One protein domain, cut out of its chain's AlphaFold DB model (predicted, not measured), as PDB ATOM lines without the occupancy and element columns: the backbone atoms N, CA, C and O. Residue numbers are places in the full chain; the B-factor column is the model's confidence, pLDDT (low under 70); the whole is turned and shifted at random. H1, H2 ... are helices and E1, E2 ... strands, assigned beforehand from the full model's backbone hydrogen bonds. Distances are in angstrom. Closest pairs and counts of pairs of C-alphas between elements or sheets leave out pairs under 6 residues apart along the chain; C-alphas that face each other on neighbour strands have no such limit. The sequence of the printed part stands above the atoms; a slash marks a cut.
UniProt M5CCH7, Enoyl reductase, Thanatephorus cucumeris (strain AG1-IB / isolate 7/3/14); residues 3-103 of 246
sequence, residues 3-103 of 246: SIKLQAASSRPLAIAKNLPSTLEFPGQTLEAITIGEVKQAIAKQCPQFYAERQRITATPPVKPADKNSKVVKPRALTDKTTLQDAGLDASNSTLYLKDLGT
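AT A GLANCE: This is residues 3 to 103 of the 246 residues of the protein "Enoyl reductase" of Thanatephorus cucumeris (strain AG1-IB / isolate 7/3/14) (UniProt M5CCH7). What is the main picture? There is little regular structure: a small, strongly twisted sheet with H1 over one face, and a long loop whose tip, residues 66 to 71, sticks out. What builds it? The 101 printed residues hold E1, E2, H1, E3 and E4 in chain order, 31 residues, class mixed; the mixed sheet runs E2 E1 E4 E3. It is compact, radius of gyration of the C-alphas 13.7 A, spanning 46 by 28 by 21 A.

IN THESE COORDINATES: Where are the strands? E1, residues 3 to 8, begins at C-alpha (-36.735, 40.900, -31.002) and measures 16.8 A. E4, residues 95 to 100, measures 16.7 A and ends at C-alpha (-57.767, 43.509, -25.212). E2 is residues 23 to 26, E3 55 to 58. And the helix? H1, residues 36 to 46, measures 15.7 A.

HOW THE PARTS SIT: How do strands pair? E1 and E4 are parallel, N 7 to O 96 2.9 A. Hairpins E1 and E2, N 4 to O 24 2.8 A, and E3 and E4, N 56 to O 99 2.9 A, are antiparallel. Where is H1? It is on the sheet, in two layers, helix on one face; its closest C-alphas with E3 are Lys 40 and Gln 55, 7.0 A. E2, H1 and E3 form a split strand-helix-strand unit, two strands of one sheet with a helix between them along the chain and with E1 and E4 between them in the sheet; its crossover is right-handed. Every O i to N i+4 pair in H1 is within hydrogen-bond range.

THE WHOLE: Is it cut? The printed part has no cut; the long links are E1 to E2 and E3 to E4. Where is confidence low? Residues 64 to 72 and 91 to 93 have pLDDT under 70.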
ATOM      1  N   SER A   3     -36.053  39.616 -31.162       82.94
ATOM      2  CA  SER A   3     -36.735  40.900 -31.002       82.94
ATOM      3  C   SER A   3     -38.133  40.803 -31.609       82.94
ATOM      4  O   SER A   3     -38.279  40.492 -32.789       82.94
ATOM      5  N   ILE A   4     -39.165  41.021 -30.795       85.12
ATOM      6  CA  ILE A   4     -40.569  40.854 -31.180       85.12
ATOM      7  C   ILE A   4     -41.240  42.217 -31.182       85.12
ATOM      8  O   ILE A   4     -41.306  42.881 -30.150       85.12
ATOM      9  N   LYS A   5     -41.784  42.627 -32.326       88.56
ATOM     10  CA  LYS A   5     -42.567  43.857 -32.449       88.56
ATOM     11  C   LYS A   5     -43.989  43.612 -31.970       88.56
ATOM     12  O   LYS A   5     -44.633  42.649 -32.380       88.56
ATOM     13  N   LEU A   6     -44.499  44.508 -31.136       87.44
ATOM     14  CA  LEU A   6     -45.870  44.450 -30.644       87.44
ATOM     15  C   LEU A   6     -46.697  45.558 -31.284       87.44
ATOM     16  O   LEU A   6     -46.298  46.721 -31.301       87.44
ATOM     17  N   GLN A   7     -47.872  45.203 -31.796       86.06
ATOM     18  CA  GLN A   7     -48.814  46.154 -32.374       86.06
ATOM     19  C   GLN A   7     -50.223  45.930 -31.833       86.06
ATOM     20  O   GLN A   7     -50.622  44.814 -31.503       86.06
ATOM     21  N   ALA A   8     -51.018  46.997 -31.757       84.94
ATOM     22  CA  ALA A   8     -52.430  46.870 -31.432       84.94
ATOM     23  C   ALA A   8     -53.184  46.234 -32.612       84.94
ATOM     24  O   ALA A   8     -53.061  46.662 -33.756       84.94
ATOM     25  N   ALA A   9     -54.039  45.249 -32.334       82.38
ATOM     26  CA  ALA A   9     -54.907  44.609 -33.326       82.38
ATOM     27  C   ALA A   9     -56.092  45.501 -33.771       82.38
ATOM     28  O   ALA A   9     -57.031  45.038 -34.418       82.38
ATOM     29  N   SER A  10     -56.104  46.770 -33.373       77.94
ATOM     30  CA  SER A  10     -57.129  47.757 -33.692       77.94
ATOM     31  C   SER A  10     -56.450  49.076 -34.025       77.94
ATOM     32  O   SER A  10     -55.392  49.384 -33.489       77.94
ATOM     33  N   SER A  11     -57.101  49.895 -34.853       70.50
ATOM     34  CA  SER A  11     -56.639  51.259 -35.132       70.50
ATOM     35  C   SER A  11     -56.715  52.174 -33.905       70.50
ATOM     36  O   SER A  11     -56.146  53.258 -33.913       70.50
ATOM     37  N   ARG A  12     -57.447  51.764 -32.858       73.75
ATOM     38  CA  ARG A  12     -57.471  52.461 -31.568       73.75
ATOM     39  C   ARG A  12     -56.376  51.902 -30.656       73.75
ATOM     40  O   ARG A  12     -56.294  50.676 -30.535       73.75
ATOM     41  N   PRO A  13     -55.601  52.762 -29.975       71.12
ATOM     42  CA  PRO A  13     -54.616  52.313 -29.001       71.12
ATOM     43  C   PRO A  13     -55.299  51.581 -27.839       71.12
ATOM     44  O   PRO A  13     -56.460  51.843 -27.505       71.12
ATOM     45  N   LEU A  14     -54.576  50.650 -27.217       80.06
ATOM     46  CA  LEU A  14     -55.067  49.902 -26.064       80.06
ATOM     47  C   LEU A  14     -55.184  50.850 -24.863       80.06
ATOM     48  O   LEU A  14     -54.185  51.213 -24.252       80.06
ATOM     49  N   ALA A  15     -56.410  51.240 -24.508       79.38
ATOM     50  CA  ALA A  15     -56.671  52.231 -23.458       79.38
ATOM     51  C   ALA A  15     -56.061  51.869 -22.090       79.38
ATOM     52  O   ALA A  15     -55.701  52.766 -21.329       79.38
ATOM     53  N   ILE A  16     -55.937  50.568 -21.794       80.69
ATOM     54  CA  ILE A  16     -55.351  50.059 -20.546       80.69
ATOM     55  C   ILE A  16     -53.818  49.957 -20.599       80.69
ATOM     56  O   ILE A  16     -53.159  50.044 -19.571       80.69
ATOM     57  N   ALA A  17     -53.243  49.774 -21.791       77.94
ATOM     58  CA  ALA A  17     -51.813  49.559 -21.998       77.94
ATOM     59  C   ALA A  17     -51.213  50.774 -22.717       77.94
ATOM     60  O   ALA A  17     -50.698  50.672 -23.828       77.94
ATOM     61  N   LYS A  18     -51.316  51.949 -22.080       75.50
ATOM     62  CA  LYS A  18     -50.793  53.214 -22.632       75.50
ATOM     63  C   LYS A  18     -49.272  53.193 -22.820       75.50
ATOM     64  O   LYS A  18     -48.776  53.823 -23.743       75.50
ATOM     65  N   ASN A  19     -48.570  52.425 -21.986       76.00
ATOM     66  CA  ASN A  19     -47.112  52.270 -21.999       76.00
ATOM     67  C   ASN A  19     -46.682  50.922 -22.600       76.00
ATOM     68  O   ASN A  19     -45.702  50.333 -22.151       76.00
ATOM     69  N   LEU A  20     -47.446  50.380 -23.554       79.50
ATOM     70  CA  LEU A  20     -47.079  49.116 -24.185       79.50
ATOM     71  C   LEU A  20     -45.723  49.276 -24.903       79.50
ATOM     72  O   LEU A  20     -45.603  50.171 -25.745       79.50
ATOM     73  N   PRO A  21     -44.721  48.424 -24.624       80.00
ATOM     74  CA  PRO A  21     -43.461  48.457 -25.355       80.00
ATOM     75  C   PRO A  21     -43.713  48.158 -26.837       80.00
ATOM     76  O   PRO A  21     -44.432  47.221 -27.183       80.00
ATOM     77  N   SER A  22     -43.092  48.925 -27.729       81.19
ATOM     78  CA  SER A  22     -43.141  48.648 -29.171       81.19
ATOM     79  C   SER A  22     -42.388  47.367 -29.537       81.19
ATOM     80  O   SER A  22     -42.624  46.778 -30.595       81.19
ATOM     81  N   THR A  23     -41.447  46.944 -28.692       85.25
ATOM     82  CA  THR A  23     -40.566  45.806 -28.946       85.25
ATOM     83  C   THR A  23     -40.210  45.095 -27.644       85.25
ATOM     84  O   THR A  23     -39.925  45.743 -26.641       85.25
ATOM     85  N   LEU A  24     -40.239  43.764 -27.662       85.38
ATOM     86  CA  LEU A  24     -39.759  42.907 -26.583       85.38
ATOM     87  C   LEU A  24     -38.487  42.195 -27.019       85.38
ATOM     88  O   LEU A  24     -38.447  41.607 -28.100       85.38
ATOM     89  N   GLU A  25     -37.478  42.214 -26.158       85.81
ATOM     90  CA  GLU A  25     -36.192  41.576 -26.412       85.81
ATOM     91  C   GLU A  25     -35.979  40.400 -25.467       85.81
ATOM     92  O   GLU A  25     -36.140  40.516 -24.251       85.81
ATOM     93  N   PHE A  26     -35.588  39.268 -26.045       83.25
ATOM     94  CA  PHE A  26     -35.253  38.049 -25.323       83.25
ATOM     95  C   PHE A  26     -33.775  37.717 -25.596       83.25
ATOM     96  O   PHE A  26     -33.433  37.184 -26.666       83.25
ATOM     97  N   PRO A  27     -32.853  38.096 -24.685       76.38
ATOM     98  CA  PRO A  27     -31.432  37.814 -24.844       76.38
ATOM     99  C   PRO A  27     -31.158  36.318 -24.629       76.38
ATOM    100  O   PRO A  27     -31.694  35.703 -23.713       76.38
ATOM    101  N   GLY A  28     -30.324  35.720 -25.485       71.56
ATOM    102  CA  GLY A  28     -29.874  34.325 -25.340       71.56
ATOM    103  C   GLY A  28     -30.900  33.224 -25.651       71.56
ATOM    104  O   GLY A  28     -30.558  32.055 -25.521       71.56
ATOM    105  N   GLN A  29     -32.121  33.557 -26.082       75.12
ATOM    106  CA  GLN A  29     -33.165  32.579 -26.418       75.12
ATOM    107  C   GLN A  29     -33.379  32.438 -27.934       75.12
ATOM    108  O   GLN A  29     -33.106  33.367 -28.700       75.12
ATOM    109  N   THR A  30     -33.863  31.267 -28.361       78.00
ATOM    110  CA  THR A  30     -34.213  30.930 -29.753       78.00
ATOM    111  C   THR A  30     -35.733  30.957 -29.962       78.00
ATOM    112  O   THR A  30     -36.505  30.829 -29.013       78.00
ATOM    113  N   LEU A  31     -36.183  31.109 -31.215       74.50
ATOM    114  CA  LEU A  31     -37.614  31.166 -31.576       74.50
ATOM    115  C   LEU A  31     -38.391  29.880 -31.240       74.50
ATOM    116  O   LEU A  31     -39.607  29.919 -31.067       74.50
ATOM    117  N   GLU A  32     -37.682  28.758 -31.143       77.88
ATOM    118  CA  GLU A  32     -38.230  27.430 -30.848       77.88
ATOM    119  C   GLU A  32     -38.452  27.228 -29.342       77.88
ATOM    120  O   GLU A  32     -39.305  26.450 -28.929       77.88
ATOM    121  N   ALA A  33     -37.698  27.954 -28.510       82.19
ATOM    122  CA  ALA A  33     -37.800  27.874 -27.058       82.19
ATOM    123  C   ALA A  33     -38.860  28.830 -26.498       82.19
ATOM    124  O   ALA A  33     -39.516  28.505 -25.510       82.19
ATOM    125  N   ILE A  34     -39.032  30.004 -27.119       85.31
ATOM    126  CA  ILE A  34     -39.926  31.038 -26.595       85.31
ATOM    127  C   ILE A  34     -41.377  30.671 -26.878       85.31
ATOM    128  O   ILE A  34     -41.787  30.475 -28.027       85.31
ATOM    129  N   THR A  35     -42.177  30.658 -25.819       91.12
ATOM    130  CA  THR A  35     -43.612  30.386 -25.911       91.12
ATOM    131  C   THR A  35     -44.443  31.663 -25.854       91.12
ATOM    132  O   THR A  35     -44.051  32.687 -25.291       91.12
ATOM    133  N   ILE A  36     -45.661  31.607 -26.394       90.56
ATOM    134  CA  ILE A  36     -46.615  32.721 -26.291       90.56
ATOM    135  C   ILE A  36     -46.967  33.031 -24.829       90.56
ATOM    136  O   ILE A  36     -47.190  34.194 -24.490       90.56
ATOM    137  N   GLY A  37     -46.974  32.026 -23.947       89.31
ATOM    138  CA  GLY A  37     -47.154  32.227 -22.509       89.31
ATOM    139  C   GLY A  37     -46.081  33.133 -21.897       89.31
ATOM    140  O   GLY A  37     -46.410  34.064 -21.160       89.31
ATOM    141  N   GLU A  38     -44.812  32.929 -22.255       90.00
ATOM    142  CA  GLU A  38     -43.695  33.764 -21.792       90.00
ATOM    143  C   GLU A  38     -43.792  35.196 -22.321       90.00
ATOM    144  O   GLU A  38     -43.593  36.149 -21.564       90.00
ATOM    145  N   VAL A  39     -44.188  35.367 -23.588       90.88
ATOM    146  CA  VAL A  39     -44.434  36.697 -24.167       90.88
ATOM    147  C   VAL A  39     -45.540  37.424 -23.402       90.88
ATOM    148  O   VAL A  39     -45.361  38.580 -23.015       90.88
ATOM    149  N   LYS A  40     -46.661  36.753 -23.107       92.19
ATOM    150  CA  LYS A  40     -47.753  37.346 -22.317       92.19
ATOM    151  C   LYS A  40     -47.295  37.771 -20.927       92.19
ATOM    152  O   LYS A  40     -47.667  38.850 -20.461       92.19
ATOM    153  N   GLN A  41     -46.479  36.946 -20.272       91.62
ATOM    154  CA  GLN A  41     -45.916  37.257 -18.960       91.62
ATOM    155  C   GLN A  41     -44.944  38.440 -19.020       91.62
ATOM    156  O   GLN A  41     -44.994  39.304 -18.148       91.62
ATOM    157  N   ALA A  42     -44.099  38.525 -20.050       90.94
ATOM    158  CA  ALA A  42     -43.205  39.663 -20.257       90.94
ATOM    159  C   ALA A  42     -43.992  40.972 -20.448       90.94
ATOM    160  O   ALA A  42     -43.663  41.981 -19.824       90.94
ATOM    161  N   ILE A  43     -45.083  40.937 -21.222       90.50
ATOM    162  CA  ILE A  43     -46.001  42.077 -21.376       90.50
ATOM    163  C   ILE A  43     -46.632  42.446 -20.031       90.50
ATOM    164  O   ILE A  43     -46.641  43.617 -19.661       90.50
ATOM    165  N   ALA A  44     -47.126  41.463 -19.275       91.44
ATOM    166  CA  ALA A  44     -47.780  41.699 -17.990       91.44
ATOM    167  C   ALA A  44     -46.821  42.280 -16.936       91.44
ATOM    168  O   ALA A  44     -47.236  43.105 -16.126       91.44
ATOM    169  N   LYS A  45     -45.533  41.909 -16.967       90.44
ATOM    170  CA  LYS A  45     -44.499  42.496 -16.095       90.44
ATOM    171  C   LYS A  45     -44.306  43.991 -16.352       90.44
ATOM    172  O   LYS A  45     -44.138  44.747 -15.403       90.44
ATOM    173  N   GLN A  46     -44.344  44.419 -17.614       87.69
ATOM    174  CA  GLN A  46     -44.193  45.832 -17.976       87.69
ATOM    175  C   GLN A  46     -45.507  46.618 -17.852       87.69
ATOM    176  O   GLN A  46     -45.504  47.799 -17.518       87.69
ATOM    177  N   CYS A  47     -46.642  45.961 -18.099       88.44
ATOM    178  CA  CYS A  47     -47.987  46.524 -18.024       88.44
ATOM    179  C   CYS A  47     -48.878  45.671 -17.098       88.44
ATOM    180  O   CYS A  47     -49.676  44.871 -17.595       88.44
ATOM    181  N   PRO A  48     -48.830  45.874 -15.766       86.56
ATOM    182  CA  PRO A  48     -49.575  45.050 -14.803       86.56
ATOM    183  C   PRO A  48     -51.097  45.036 -15.017       86.56
ATOM    184  O   PRO A  48     -51.765  44.046 -14.733       86.56
ATOM    185  N   GLN A  49     -51.666  46.118 -15.561       87.38
ATOM    186  CA  GLN A  49     -53.100  46.204 -15.879       87.38
ATOM    187  C   GLN A  49     -53.517  45.331 -17.077       87.38
ATOM    188  O   GLN A  49     -54.706  45.036 -17.247       87.38
ATOM    189  N   PHE A  50     -52.557  44.922 -17.911       90.56
ATOM    190  CA  PHE A  50     -52.758  44.059 -19.068       90.56
ATOM    191  C   PHE A  50     -52.210  42.659 -18.776       90.56
ATOM    192  O   PHE A  50     -51.268  42.186 -19.403       90.56
ATOM    193  N   TYR A  51     -52.803  42.006 -17.780       90.19
ATOM    194  CA  TYR A  51     -52.462  40.651 -17.346       90.19
ATOM    195  C   TYR A  51     -52.737  39.593 -18.430       90.19
ATOM    196  O   TYR A  51     -53.553  39.813 -19.325       90.19
ATOM    197  N   ALA A  52     -52.062  38.443 -18.349       91.06
ATOM    198  CA  ALA A  52     -51.947  37.458 -19.431       91.06
ATOM    199  C   ALA A  52     -53.290  37.000 -20.033       91.06
ATOM    200  O   ALA A  52     -53.436  36.933 -21.253       91.06
ATOM    201  N   GLU A  53     -54.295  36.733 -19.200       90.00
ATOM    202  CA  GLU A  53     -55.607  36.229 -19.616       90.00
ATOM    203  C   GLU A  53     -56.434  37.280 -20.365       90.00
ATOM    204  O   GLU A  53     -57.313  36.938 -21.155       90.00
ATOM    205  N   ARG A  54     -56.147  38.566 -20.151       91.12
ATOM    206  CA  ARG A  54     -56.781  39.681 -20.862       91.12
ATOM    207  C   ARG A  54     -56.200  39.885 -22.264       91.12
ATOM    208  O   ARG A  54     -56.825  40.542 -23.102       91.12
ATOM    209  N   GLN A  55     -55.025  39.314 -22.528       91.25
ATOM    210  CA  GLN A  55     -54.312  39.449 -23.790       91.25
ATOM    211  C   GLN A  55     -54.750  38.371 -24.782       91.25
ATOM    212  O   GLN A  55     -54.547  37.171 -24.579       91.25
ATOM    213  N   ARG A  56     -55.266  38.801 -25.933       90.12
ATOM    214  CA  ARG A  56     -55.389  37.943 -27.111       90.12
ATOM    215  C   ARG A  56     -54.297  38.295 -28.113       90.12
ATOM    216  O   ARG A  56     -54.287  39.409 -28.627       90.12
ATOM    217  N   ILE A  57     -53.435  37.323 -28.402       90.19
ATOM    218  CA  ILE A  57     -52.311  37.450 -29.337       90.19
ATOM    219  C   ILE A  57     -52.636  36.731 -30.646       90.19
ATOM    220  O   ILE A  57     -53.135  35.599 -30.633       90.19
ATOM    221  N   THR A  58     -52.353  37.386 -31.770       89.44
ATOM    222  CA  THR A  58     -52.463  36.817 -33.118       89.44
ATOM    223  C   THR A  58     -51.213  37.145 -33.934       89.44
ATOM    224  O   THR A  58     -50.710  38.264 -33.858       89.44
ATOM    225  N   ALA A  59     -50.725  36.187 -34.727       85.81
ATOM    226  CA  ALA A  59     -49.584  36.399 -35.629       85.81
ATOM    227  C   ALA A  59     -49.984  37.118 -36.929       85.81
ATOM    228  O   ALA A  59     -49.186  37.827 -37.531       85.81
ATOM    229  N   THR A  60     -51.243  36.982 -37.357       83.12
ATOM    230  CA  THR A  60     -51.744  37.656 -38.557       83.12
ATOM    231  C   THR A  60     -52.358  39.018 -38.238       83.12
ATOM    232  O   THR A  60     -52.966  39.188 -37.170       83.12
ATOM    233  N   PRO A  61     -52.233  39.990 -39.163       78.44
ATOM    234  CA  PRO A  61     -52.831  41.301 -38.993       78.44
ATOM    235  C   PRO A  61     -54.360  41.208 -38.910       78.44
ATOM    236  O   PRO A  61     -54.982  40.331 -39.520       78.44
ATOM    237  N   PRO A  62     -54.997  42.129 -38.174       73.88
ATOM    238  CA  PRO A  62     -56.446  42.211 -38.100       73.88
ATOM    239  C   PRO A  62     -57.027  42.584 -39.470       73.88
ATOM    240  O   PRO A  62     -56.971  43.736 -39.896       73.88
ATOM    241  N   VAL A  63     -57.632  41.618 -40.159       71.56
ATOM    242  CA  VAL A  63     -58.326  41.882 -41.423       71.56
ATOM    243  C   VAL A  63     -59.721  42.438 -41.121       71.56
ATOM    244  O   VAL A  63     -60.565  41.752 -40.537       71.56
ATOM    245  N   LYS A  64     -59.973  43.695 -41.504       65.69
ATOM    246  CA  LYS A  64     -61.335  44.244 -41.542       65.69
ATOM    247  C   LYS A  64     -62.018  43.715 -42.808       65.69
ATOM    248  O   LYS A  64     -61.453  43.886 -43.886       65.69
ATOM    249  N   PRO A  65     -63.195  43.075 -42.714       61.31
ATOM    250  CA  PRO A  65     -63.947  42.713 -43.907       61.31
ATOM    251  C   PRO A  65     -64.321  43.986 -44.666       61.31
ATOM    252  O   PRO A  65     -64.973  44.865 -44.104       61.31
ATOM    253  N   ALA A  66     -63.860  44.086 -45.915       60.78
ATOM    254  CA  ALA A  66     -64.210  45.178 -46.818       60.78
ATOM    255  C   ALA A  66     -65.709  45.141 -47.172       60.78
ATOM    256  O   ALA A  66     -66.344  46.185 -47.228       60.78
ATOM    257  N   ASP A  67     -66.281  43.932 -47.268       59.25
ATOM    258  CA  ASP A  67     -67.700  43.676 -47.524       59.25
ATOM    259  C   ASP A  67     -68.281  42.657 -46.537       59.25
ATOM    260  O   ASP A  67     -67.613  41.690 -46.157       59.25
ATOM    261  N   LYS A  68     -69.564  42.818 -46.172       60.41
ATOM    262  CA  LYS A  68     -70.298  41.919 -45.249       60.41
ATOM    263  C   LYS A  68     -70.337  40.452 -45.711       60.41
ATOM    264  O   LYS A  68     -70.487  39.574 -44.866       60.41
ATOM    265  N   ASN A  69     -70.170  40.197 -47.012       57.53
ATOM    266  CA  ASN A  69     -70.208  38.862 -47.619       57.53
ATOM    267  C   ASN A  69     -68.823  38.278 -47.951       57.53
ATOM    268  O   ASN A  69     -68.743  37.139 -48.409       57.53
ATOM    269  N   SER A  70     -67.727  39.011 -47.722       61.59
ATOM    270  CA  SER A  70     -66.385  38.469 -47.954       61.59
ATOM    271  C   SER A  70     -66.010  37.500 -46.831       61.59
ATOM    272  O   SER A  70     -66.032  37.850 -45.646       61.59
ATOM    273  N   LYS A  71     -65.666  36.257 -47.191       58.88
ATOM    274  CA  LYS A  71     -65.265  35.203 -46.250       58.88
ATOM    275  C   LYS A  71     -63.838  35.465 -45.759       58.88
ATOM    276  O   LYS A  71     -62.886  34.813 -46.167       58.88
ATOM    277  N   VAL A  72     -63.691  36.453 -44.883       65.69
ATOM    278  CA  VAL A  72     -62.406  36.795 -44.273       65.69
ATOM    279  C   VAL A  72     -62.035  35.745 -43.232       65.69
ATOM    280  O   VAL A  72     -62.767  35.520 -42.264       65.69
ATOM    281  N   VAL A  73     -60.870  35.119 -43.409       70.81
ATOM    282  CA  VAL A  73     -60.291  34.218 -42.411       70.81
ATOM    283  C   VAL A  73     -59.932  35.044 -41.177       70.81
ATOM    284  O   VAL A  73     -59.034  35.884 -41.205       70.81
ATOM    285  N   LYS A  74     -60.672  34.840 -40.083       74.25
ATOM    286  CA  LYS A  74     -60.409  35.543 -38.823       74.25
ATOM    287  C   LYS A  74     -59.048  35.110 -38.262       74.25
ATOM    288  O   LYS A  74     -58.788  33.908 -38.210       74.25
ATOM    289  N   PRO A  75     -58.228  36.048 -37.752       78.56
ATOM    290  CA  PRO A  75     -56.974  35.721 -37.085       78.56
ATOM    291  C   PRO A  75     -57.180  34.720 -35.941       78.56
ATOM    292  O   PRO A  75     -57.949  34.969 -34.994       78.56
ATOM    293  N   ARG A  76     -56.493  33.578 -36.037       83.00
ATOM    294  CA  ARG A  76     -56.499  32.531 -35.012       83.00
ATOM    295  C   ARG A  76     -55.743  33.034 -33.783       83.00
ATOM    296  O   ARG A  76     -54.629  33.531 -33.902       83.00
ATOM    297  N   ALA A  77     -56.369  32.925 -32.612       85.25
ATOM    298  CA  ALA A  77     -55.698  33.219 -31.351       85.25
ATOM    299  C   ALA A  77     -54.661  32.129 -31.058       85.25
ATOM    300  O   ALA A  77     -54.974  30.942 -31.175       85.25
ATOM    301  N   LEU A  78     -53.452  32.544 -30.688       88.00
ATOM    302  CA  LEU A  78     -52.379  31.627 -30.318       88.00
ATOM    303  C   LEU A  78     -52.591  31.118 -28.888       88.00
ATOM    304  O   LEU A  78     -53.044  31.869 -28.017       88.00
ATOM    305  N   THR A  79     -52.295  29.839 -28.657       87.19
ATOM    306  CA  THR A  79     -52.349  29.241 -27.320       87.19
ATOM    307  C   THR A  79     -51.013  29.431 -26.616       87.19
ATOM    308  O   THR A  79     -49.976  29.584 -27.254       87.19
ATOM    309  N   ASP A  80     -51.020  29.409 -25.285       87.25
ATOM    310  CA  ASP A  80     -49.827  29.739 -24.492       87.25
ATOM    311  C   ASP A  80     -48.666  28.758 -24.704       87.25
ATOM    312  O   ASP A  80     -47.518  29.116 -24.473       87.25
ATOM    313  N   LYS A  81     -48.970  27.541 -25.174       87.56
ATOM    314  CA  LYS A  81     -47.996  26.482 -25.475       87.56
ATOM    315  C   LYS A  81     -47.374  26.589 -26.866       87.56
ATOM    316  O   LYS A  81     -46.419  25.877 -27.138       87.56
ATOM    317  N   THR A  82     -47.944  27.396 -27.760       87.75
ATOM    318  CA  THR A  82     -47.410  27.568 -29.115       87.75
ATOM    319  C   THR A  82     -46.071  28.295 -29.030       87.75
ATOM    320  O   THR A  82     -45.969  29.310 -28.335       87.75
ATOM    321  N   THR A  83     -45.055  27.771 -29.714       88.19
ATOM    322  CA  THR A  83     -43.755  28.440 -29.850       88.19
ATOM    323  C   THR A  83     -43.853  29.570 -30.875       88.19
ATOM    324  O   THR A  83     -44.801  29.633 -31.664       88.19
ATOM    325  N   LEU A  84     -42.898  30.498 -30.885       84.00
ATOM    326  CA  LEU A  84     -42.896  31.567 -31.891       84.00
ATOM    327  C   LEU A  84     -42.688  31.019 -33.309       84.00
ATOM    328  O   LEU A  84     -43.301  31.527 -34.248       84.00
ATOM    329  N   GLN A  85     -41.890  29.960 -33.452       83.69
ATOM    330  CA  GLN A  85     -41.707  29.260 -34.723       83.69
ATOM    331  C   GLN A  85     -43.018  28.618 -35.204       83.69
ATOM    332  O   GLN A  85     -43.433  28.850 -36.338       83.69
ATOM    333  N   ASP A  86     -43.738  27.909 -34.324       83.56
ATOM    334  CA  ASP A  86     -45.043  27.310 -34.653       83.56
ATOM    335  C   ASP A  86     -46.117  28.361 -34.966       83.56
ATOM    336  O   ASP A  86     -47.087  28.096 -35.679       83.56
ATOM    337  N   ALA A  87     -45.965  29.569 -34.421       80.38
ATOM    338  CA  ALA A  87     -46.822  30.705 -34.737       80.38
ATOM    339  C   ALA A  87     -46.554  31.293 -36.138       80.38
ATOM    340  O   ALA A  87     -47.306  32.174 -36.564       80.38
ATOM    341  N   GLY A  88     -45.526  30.808 -36.848       80.56
ATOM    342  CA  GLY A  88     -45.127  31.266 -38.179       80.56
ATOM    343  C   GLY A  88     -44.354  32.586 -38.162       80.56
ATOM    344  O   GLY A  88     -44.467  33.363 -39.108       80.56
ATOM    345  N   LEU A  89     -43.642  32.884 -37.066       80.69
ATOM    346  CA  LEU A  89     -42.798  34.073 -36.961       80.69
ATOM    347  C   LEU A  89     -41.374  33.750 -37.418       80.69
ATOM    348  O   LEU A  89     -40.714  32.881 -36.851       80.69
ATOM    349  N   ASP A  90     -40.887  34.532 -38.377       75.94
ATOM    350  CA  ASP A  90     -39.516  34.459 -38.881       75.94
ATOM    351  C   ASP A  90     -38.667  35.625 -38.354       75.94
ATOM    352  O   ASP A  90     -39.189  36.631 -37.860       75.94
ATOM    353  N   ALA A  91     -37.344  35.536 -38.536       65.31
ATOM    354  CA  ALA A  91     -36.389  36.590 -38.174       65.31
ATOM    355  C   ALA A  91     -36.657  37.944 -38.871       65.31
ATOM    356  O   ALA A  91     -36.227  38.987 -38.384       65.31
ATOM    357  N   SER A  92     -37.371  37.941 -40.001       63.41
ATOM    358  CA  SER A  92     -37.770  39.138 -40.753       63.41
ATOM    359  C   SER A  92     -39.178  39.644 -40.405       63.41
ATOM    360  O   SER A  92     -39.458  40.832 -40.577       63.41
ATOM    361  N   ASN A  93     -40.060  38.781 -39.889       68.75
ATOM    362  CA  ASN A  93     -41.462  39.097 -39.609       68.75
ATOM    363  C   ASN A  93     -41.869  38.663 -38.195       68.75
ATOM    364  O   ASN A  93     -42.670  37.754 -37.998       68.75
ATOM    365  N   SER A  94     -41.313  39.344 -37.196       79.69
ATOM    366  CA  SER A  94     -41.567  39.066 -35.780       79.69
ATOM    367  C   SER A  94     -42.632  40.002 -35.186       79.69
ATOM    368  O   SER A  94     -42.425  40.566 -34.113       79.69
ATOM    369  N   THR A  95     -43.743  40.249 -35.892       86.19
ATOM    370  CA  THR A  95     -44.802  41.160 -35.409       86.19
ATOM    371  C   THR A  95     -45.972  40.388 -34.808       86.19
ATOM    372  O   THR A  95     -46.587  39.560 -35.473       86.19
ATOM    373  N   LEU A  96     -46.323  40.702 -33.562       89.62
ATOM    374  CA  LEU A  96     -47.490  40.164 -32.872       89.62
ATOM    375  C   LEU A  96     -48.554  41.239 -32.667       89.62
ATOM    376  O   LEU A  96     -48.264  42.360 -32.245       89.62
ATOM    377  N   TYR A  97     -49.808  40.866 -32.911       89.50
ATOM    378  CA  TYR A  97     -50.957  41.746 -32.742       89.50
ATOM    379  C   TYR A  97     -51.694  41.433 -31.444       89.50
ATOM    380  O   TYR A  97     -52.098  40.297 -31.189       89.50
ATOM    381  N   LEU A  98     -51.896  42.468 -30.633       90.31
ATOM    382  CA  LEU A  98     -52.509  42.395 -29.314       90.31
ATOM    383  C   LEU A  98     -53.922  42.962 -29.338       90.31
ATOM    384  O   LEU A  98     -54.160  44.097 -29.756       90.31
ATOM    385  N   LYS A  99     -54.868  42.184 -28.821       89.38
ATOM    386  CA  LYS A  99     -56.239  42.615 -28.570       89.38
ATOM    387  C   LYS A  99     -56.561  42.491 -27.088       89.38
ATOM    388  O   LYS A  99     -56.300  41.457 -26.477       89.38
ATOM    389  N   ASP A 100     -57.193  43.527 -26.552       90.06
ATOM    390  CA  ASP A 100     -57.767  43.509 -25.212       90.06
ATOM    391  C   ASP A 100     -59.130  42.791 -25.211       90.06
ATOM    392  O   ASP A 100     -60.035  43.154 -25.969       90.06
ATOM    393  N   LEU A 101     -59.259  41.748 -24.385       87.75
ATOM    394  CA  LEU A 101     -60.503  40.999 -24.168       87.75
ATOM    395  C   LEU A 101     -61.412  41.618 -23.088       87.75
ATOM    396  O   LEU A 101     -62.565  41.209 -22.955       87.75
ATOM    397  N   GLY A 102     -60.918  42.599 -22.331       89.69
ATOM    398  CA  GLY A 102     -61.572  43.151 -21.144       89.69
ATOM    399  C   GLY A 102     -61.401  42.259 -19.913       89.69
ATOM    400  O   GLY A 102     -60.724  41.233 -19.968       89.69
ATOM    401  N   THR A 103     -62.020  42.643 -18.794       90.69
ATOM    402  CA  THR A 103     -61.928  41.896 -17.532       90.69
ATOM    403  C   THR A 103     -62.402  40.458 -17.714       90.69
ATOM    404  O   THR A 103     -63.559  40.204 -18.059       90.69
TER     405      THR A 103